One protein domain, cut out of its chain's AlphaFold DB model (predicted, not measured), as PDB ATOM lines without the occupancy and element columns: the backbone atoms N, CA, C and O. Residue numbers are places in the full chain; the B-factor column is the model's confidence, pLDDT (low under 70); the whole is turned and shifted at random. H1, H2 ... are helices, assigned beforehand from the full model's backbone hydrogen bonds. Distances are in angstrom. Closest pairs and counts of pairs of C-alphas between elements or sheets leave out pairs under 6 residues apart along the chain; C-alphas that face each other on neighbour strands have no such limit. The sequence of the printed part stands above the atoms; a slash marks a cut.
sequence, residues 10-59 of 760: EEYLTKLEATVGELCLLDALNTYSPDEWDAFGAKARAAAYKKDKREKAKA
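This is residues 10 to 59 of the 760 residues of an uncharacterized protein of Symbiodinium microadriaticum (UniProt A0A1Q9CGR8). A loose T of two long helices: H1 makes the stem, its last residues near the middle of H3, the crossbar, and short H2 sits in the turn between them. Residues 10 to 24 of H1 and 54 to 59 of H3 stick out. The printed part has 50 residues, all helix by class, in the order H1, H2, H3; it is loose, with a radius of gyration of the C-alphas of 13.0 A and spans of 38 by 26 by 17 A.

H1, residues 10 to 29, begins at C-alpha 10 (-2.760, 135.485, -24.812) and is 28.9 A long. H2 is residues 34 to 39, 8.6 A. H3, residues 42 to 59, 25.6 A, ends at C-alpha 59 (-30.036, 109.389, -13.244).

H1 and H3 are close but not clearly touching, the closest C-alphas, Ala 28 and Tyr 49, 6.8 A apart; they run the same way at a steep tilt of 68 degrees, only just short of perpendicular. H2 is close but not clearly touching to H1, Leu 29 and Trp 37 having the closest C-alphas at 7.5 A, about perpendicular at 86 degrees. H2 and H3 are close but not clearly touching, the closest C-alphas, Trp 37 and Arg 45, 7.0 A apart. Every O i to N i+4 pair is within hydrogen-bond range in H2 and H3, and 14 of 16 in H1.

The farthest C-alphas, Glu 10 and Lys 58, are 39.7 A apart. The printed part has no cut, both links are tight, and pLDDT is under 70 at residues 22 to 29.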
ATOM      1  N   GLU A  10      -3.259 136.349 -25.882       86.00
ATOM      2  CA  GLU A  10      -2.760 135.485 -24.812       86.00
ATOM      3  C   GLU A  10      -3.541 135.718 -23.514       86.00
ATOM      4  O   GLU A  10      -4.111 134.767 -22.988       86.00
ATOM      5  N   GLU A  11      -3.727 136.972 -23.082       88.62
ATOM      6  CA  GLU A  11      -4.591 137.302 -21.932       88.62
ATOM      7  C   GLU A  11      -6.030 136.792 -22.095       88.62
ATOM      8  O   GLU A  11      -6.660 136.385 -21.117       88.62
ATOM      9  N   TYR A  12      -6.566 136.819 -23.321       83.75
ATOM     10  CA  TYR A  12      -7.888 136.265 -23.614       83.75
ATOM     11  C   TYR A  12      -7.918 134.739 -23.444       83.75
ATOM     12  O   TYR A  12      -8.848 134.213 -22.834       83.75
ATOM     13  N   LEU A  13      -6.896 134.029 -23.935       82.94
ATOM     14  CA  LEU A  13      -6.793 132.574 -23.795       82.94
ATOM     15  C   LEU A  13      -6.589 132.154 -22.333       82.94
ATOM     16  O   LEU A  13      -7.313 131.281 -21.866       82.94
ATOM     17  N   THR A  14      -5.706 132.817 -21.580       87.56
ATOM     18  CA  THR A  14      -5.494 132.518 -20.151       87.56
ATOM     19  C   THR A  14      -6.763 132.747 -19.324       87.56
ATOM     20  O   THR A  14      -7.088 131.937 -18.455       87.56
ATOM     21  N   LYS A  15      -7.535 133.805 -19.618       85.19
ATOM     22  CA  LYS A  15      -8.850 134.027 -18.987       85.19
ATOM     23  C   LYS A  15      -9.857 132.941 -19.369       85.19
ATOM     24  O   LYS A  15     -10.561 132.446 -18.495       85.19
ATOM     25  N   LEU A  16      -9.899 132.530 -20.638       78.31
ATOM     26  CA  LEU A  16     -10.792 131.465 -21.102       78.31
ATOM     27  C   LEU A  16     -10.476 130.116 -20.429       78.31
ATOM     28  O   LEU A  16     -11.392 129.416 -20.008       78.31
ATOM     29  N   GLU A  17      -9.194 129.764 -20.292       79.19
ATOM     30  CA  GLU A  17      -8.755 128.543 -19.604       79.19
ATOM     31  C   GLU A  17      -9.106 128.568 -18.108       79.19
ATOM     32  O   GLU A  17      -9.600 127.564 -17.589       79.19
ATOM     33  N   ALA A  18      -8.954 129.716 -17.437       78.25
ATOM     34  CA  ALA A  18      -9.385 129.893 -16.050       78.25
ATOM     35  C   ALA A  18     -10.903 129.681 -15.886       78.25
ATOM     36  O   ALA A  18     -11.320 128.841 -15.086       78.25
ATOM     37  N   THR A  19     -11.734 130.347 -16.699       72.69
ATOM     38  CA  THR A  19     -13.200 130.201 -16.632       72.69
ATOM     39  C   THR A  19     -13.663 128.780 -16.976       72.69
ATOM     40  O   THR A  19     -14.599 128.266 -16.365       72.69
ATOM     41  N   VAL A  20     -13.000 128.092 -17.915       70.62
ATOM     42  CA  VAL A  20     -13.275 126.670 -18.195       70.62
ATOM     43  C   VAL A  20     -12.896 125.781 -17.002       70.62
ATOM     44  O   VAL A  20     -13.625 124.833 -16.703       70.62
ATOM     45  N   GLY A  21     -11.813 126.094 -16.282       71.44
ATOM     46  CA  GLY A  21     -11.448 125.427 -15.029       71.44
ATOM     47  C   GLY A  21     -12.506 125.589 -13.930       71.44
ATOM     48  O   GLY A  21     -12.951 124.594 -13.356       71.44
ATOM     49  N   GLU A  22     -12.966 126.817 -13.687       61.81
ATOM     50  CA  GLU A  22     -14.009 127.134 -12.696       61.81
ATOM     51  C   GLU A  22     -15.343 126.442 -13.015       61.81
ATOM     52  O   GLU A  22     -15.941 125.803 -12.146       61.81
ATOM     53  N   LEU A  23     -15.780 126.470 -14.280       57.59
ATOM     54  CA  LEU A  23     -16.985 125.760 -14.728       57.59
ATOM     55  C   LEU A  23     -16.882 124.235 -14.535       57.59
ATOM     56  O   LEU A  23     -17.887 123.592 -14.224       57.59
ATOM     57  N   CYS A  24     -15.688 123.642 -14.659       51.44
ATOM     58  CA  CYS A  24     -15.481 122.218 -14.363       51.44
ATOM     59  C   CYS A  24     -15.513 121.890 -12.858       51.44
ATOM     60  O   CYS A  24     -15.830 120.755 -12.499       51.44
ATOM     61  N   LEU A  25     -15.192 122.851 -11.984       57.50
ATOM     62  CA  LEU A  25     -15.244 122.688 -10.525       57.50
ATOM     63  C   LEU A  25     -16.674 122.827  -9.988       57.50
ATOM     64  O   LEU A  25     -17.114 121.997  -9.189       57.50
ATOM     65  N   LEU A  26     -17.429 123.817 -10.475       61.03
ATOM     66  CA  LEU A  26     -18.819 124.075 -10.070       61.03
ATOM     67  C   LEU A  26     -19.741 122.855 -10.252       61.03
ATOM     68  O   LEU A  26     -20.597 122.592  -9.407       61.03
ATOM     69  N   ASP A  27     -19.548 122.053 -11.305       59.47
ATOM     70  CA  ASP A  27     -20.373 120.857 -11.545       59.47
ATOM     71  C   ASP A  27     -20.090 119.703 -10.552       59.47
ATOM     72  O   ASP A  27     -20.917 118.798 -10.410       59.47
ATOM     73  N   ALA A  28     -18.963 119.738  -9.826       57.28
ATOM     74  CA  ALA A  28     -18.603 118.774  -8.775       57.28
ATOM     75  C   ALA A  28     -18.955 119.263  -7.353       57.28
ATOM     76  O   ALA A  28     -19.352 118.458  -6.508       57.28
ATOM     77  N   LEU A  29     -18.881 120.577  -7.105       58.81
ATOM     78  CA  LEU A  29     -19.215 121.216  -5.818       58.81
ATOM     79  C   LEU A  29     -20.706 121.118  -5.436       58.81
ATOM     80  O   LEU A  29     -21.083 121.375  -4.301       58.81
ATOM     81  N   ASN A  30     -21.574 120.671  -6.347       70.69
ATOM     82  CA  ASN A  30     -22.980 120.369  -6.050       70.69
ATOM     83  C   ASN A  30     -23.189 119.072  -5.225       70.69
ATOM     84  O   ASN A  30     -24.326 118.635  -5.048       70.69
ATOM     85  N   THR A  31     -22.129 118.383  -4.786       85.06
ATOM     86  CA  THR A  31     -22.230 117.100  -4.043       85.06
ATOM     87  C   THR A  31     -21.299 117.005  -2.826       85.06
ATOM     88  O   THR A  31     -21.431 116.065  -2.048       85.06
ATOM     89  N   TYR A  32     -20.394 117.970  -2.652       90.12
ATOM     90  CA  TYR A  32     -19.434 118.073  -1.548       90.12
ATOM     91  C   TYR A  32     -19.197 119.558  -1.259       90.12
ATOM     92  O   TYR A  32     -19.175 120.345  -2.208       90.12
ATOM     93  N   SER A  33     -18.996 119.951   0.001       93.00
ATOM     94  CA  SER A  33     -18.598 121.335   0.303       93.00
ATOM     95  C   SER A  33     -17.207 121.650  -0.284       93.00
ATOM     96  O   SER A  33     -16.441 120.723  -0.574       93.00
ATOM     97  N   PRO A  34     -16.834 122.934  -0.456       91.88
ATOM     98  CA  PRO A  34     -15.468 123.301  -0.836       91.88
ATOM     99  C   PRO A  34     -14.419 122.703   0.116       91.88
ATOM    100  O   PRO A  34     -13.442 122.114  -0.340       91.88
ATOM    101  N   ASP A  35     -14.676 122.754   1.425       92.00
ATOM    102  CA  ASP A  35     -13.768 122.243   2.459       92.00
ATOM    103  C   ASP A  35     -13.626 120.712   2.399       92.00
ATOM    104  O   ASP A  35     -12.517 120.182   2.487       92.00
ATOM    105  N   GLU A  36     -14.728 119.984   2.172       94.56
ATOM    106  CA  GLU A  36     -14.702 118.536   1.920       94.56
ATOM    107  C   GLU A  36     -13.937 118.200   0.630       94.56
ATOM    108  O   GLU A  36     -13.195 117.215   0.570       94.56
ATOM    109  N   TRP A  37     -14.107 119.018  -0.412       91.50
ATOM    110  CA  TRP A  37     -13.465 118.818  -1.707       91.50
ATOM    111  C   TRP A  37     -11.951 119.042  -1.653       91.50
ATOM    112  O   TRP A  37     -11.210 118.300  -2.304       91.50
ATOM    113  N   ASP A  38     -11.480 120.008  -0.862       94.25
ATOM    114  CA  ASP A  38     -10.050 120.245  -0.664       94.25
ATOM    115  C   ASP A  38      -9.405 119.312   0.368       94.25
ATOM    116  O   ASP A  38      -8.261 118.894   0.158       94.25
ATOM    117  N   ALA A  39     -10.154 118.848   1.376       96.56
ATOM    118  CA  ALA A  39      -9.734 117.752   2.255       96.56
ATOM    119  C   ALA A  39      -9.481 116.432   1.491       96.56
ATOM    120  O   ALA A  39      -8.683 115.592   1.921       96.56
ATOM    121  N   PHE A  40     -10.102 116.232   0.324       96.31
ATOM    122  CA  PHE A  40      -9.769 115.111  -0.550       96.31
ATOM    123  C   PHE A  40      -8.421 115.317  -1.265       96.31
ATOM    124  O   PHE A  40      -8.289 116.090  -2.215       96.31
ATOM    125  N   GLY A  41      -7.425 114.496  -0.924       97.31
ATOM    126  CA  GLY A  41      -6.224 114.338  -1.755       97.31
ATOM    127  C   GLY A  41      -6.573 113.930  -3.200       97.31
ATOM    128  O   GLY A  41      -7.585 113.270  -3.443       97.31
ATOM    129  N   ALA A  42      -5.734 114.282  -4.181       95.56
ATOM    130  CA  ALA A  42      -6.064 114.200  -5.616       95.56
ATOM    131  C   ALA A  42      -6.625 112.837  -6.092       95.56
ATOM    132  O   ALA A  42      -7.534 112.783  -6.924       95.56
ATOM    133  N   LYS A  43      -6.143 111.721  -5.523       96.56
ATOM    134  CA  LYS A  43      -6.649 110.360  -5.798       96.56
ATOM    135  C   LYS A  43      -8.111 110.168  -5.362       96.56
ATOM    136  O   LYS A  43      -8.858 109.475  -6.053       96.56
ATOM    137  N   ALA A  44      -8.523 110.786  -4.253       96.56
ATOM    138  CA  ALA A  44      -9.897 110.771  -3.760       96.56
ATOM    139  C   ALA A  44     -10.811 111.667  -4.613       96.56
ATOM    140  O   ALA A  44     -11.845 111.178  -5.063       96.56
ATOM    141  N   ARG A  45     -10.398 112.897  -4.971       96.88
ATOM    142  CA  ARG A  45     -11.162 113.757  -5.909       96.88
ATOM    143  C   ARG A  45     -11.406 113.067  -7.253       96.88
ATOM    144  O   ARG A  45     -12.534 113.026  -7.744       96.88
ATOM    145  N   ALA A  46     -10.382 112.421  -7.814       95.31
ATOM    146  CA  ALA A  46     -10.504 111.651  -9.054       95.31
ATOM    147  C   ALA A  46     -11.444 110.431  -8.937       95.31
ATOM    148  O   ALA A  46     -12.038 110.014  -9.936       95.31
ATOM    149  N   ALA A  47     -11.598 109.849  -7.742       96.50
ATOM    150  CA  ALA A  47     -12.557 108.777  -7.474       96.50
ATOM    151  C   ALA A  47     -13.985 109.319  -7.271       96.50
ATOM    152  O   ALA A  47     -14.925 108.774  -7.850       96.50
ATOM    153  N   ALA A  48     -14.140 110.417  -6.525       95.25
ATOM    154  CA  ALA A  48     -15.407 111.112  -6.303       95.25
ATOM    155  C   ALA A  48     -16.019 111.600  -7.627       95.25
ATOM    156  O   ALA A  48     -17.156 111.252  -7.935       95.25
ATOM    157  N   TYR A  49     -15.235 112.265  -8.482       95.31
ATOM    158  CA  TYR A  49     -15.666 112.684  -9.822       95.31
ATOM    159  C   TYR A  49     -16.114 111.498 -10.700       95.31
ATOM    160  O   TYR A  49     -17.138 111.559 -11.381       95.31
ATOM    161  N   LYS A  50     -15.391 110.365 -10.663       96.25
ATOM    162  CA  LYS A  50     -15.789 109.142 -11.390       96.25
ATOM    163  C   LYS A  50     -17.075 108.513 -10.834       96.25
ATOM    164  O   LYS A  50     -17.835 107.931 -11.610       96.25
ATOM    165  N   LYS A  51     -17.325 108.625  -9.524       96.56
ATOM    166  CA  LYS A  51     -18.564 108.182  -8.864       96.56
ATOM    167  C   LYS A  51     -19.741 109.068  -9.279       96.56
ATOM    168  O   LYS A  51     -20.708 108.538  -9.818       96.56
ATOM    169  N   ASP A  52     -19.625 110.387  -9.127       95.25
ATOM    170  CA  ASP A  52     -20.649 111.356  -9.542       95.25
ATOM    171  C   ASP A  52     -21.025 111.186 -11.023       95.25
ATOM    172  O   ASP A  52     -22.180 110.918 -11.351       95.25
ATOM    173  N   LYS A  53     -20.036 111.170 -11.926       95.06
ATOM    174  CA  LYS A  53     -20.259 110.966 -13.367       95.06
ATOM    175  C   LYS A  53     -21.013 109.666 -13.687       95.06
ATOM    176  O   LYS A  53     -21.784 109.619 -14.649       95.06
ATOM    177  N   ARG A  54     -20.841 108.610 -12.877       96.38
ATOM    178  CA  ARG A  54     -21.585 107.342 -12.996       96.38
ATOM    179  C   ARG A  54     -23.022 107.462 -12.477       96.38
ATOM    180  O   ARG A  54     -23.927 106.905 -13.104       96.38
ATOM    181  N   GLU A  55     -23.253 108.187 -11.386       95.81
ATOM    182  CA  GLU A  55     -24.598 108.419 -10.846       95.81
ATOM    183  C   GLU A  55     -25.405 109.416 -11.693       95.81
ATOM    184  O   GLU A  55     -26.541 109.096 -12.048       95.81
ATOM    185  N   LYS A  56     -24.819 110.529 -12.165       93.50
ATOM    186  CA  LYS A  56     -25.426 111.428 -13.172       93.50
ATOM    187  C   LYS A  56     -25.851 110.652 -14.430       93.50
ATOM    188  O   LYS A  56     -26.983 110.794 -14.900       93.50
ATOM    189  N   ALA A  57     -25.014 109.736 -14.932       95.38
ATOM    190  CA  ALA A  57     -25.361 108.874 -16.070       95.38
ATOM    191  C   ALA A  57     -26.518 107.890 -15.771       95.38
ATOM    192  O   ALA A  57     -27.407 107.696 -16.610       95.38
ATOM    193  N   LYS A  58     -26.558 107.287 -14.573       97.19
ATOM    194  CA  LYS A  58     -27.693 106.457 -14.117       97.19
ATOM    195  C   LYS A  58     -28.980 107.278 -13.988       97.19
ATOM    196  O   LYS A  58     -30.031 106.818 -14.442       97.19
ATOM    197  N   ALA A  59     -28.908 108.477 -13.412       94.62
ATOM    198  CA  ALA A  59     -30.036 109.389 -13.244       94.62
ATOM    199  C   ALA A  59     -30.622 109.793 -14.603       94.62
ATOM    200  O   ALA A  59     -31.822 109.620 -14.824       94.62
TER     201      ALA A  59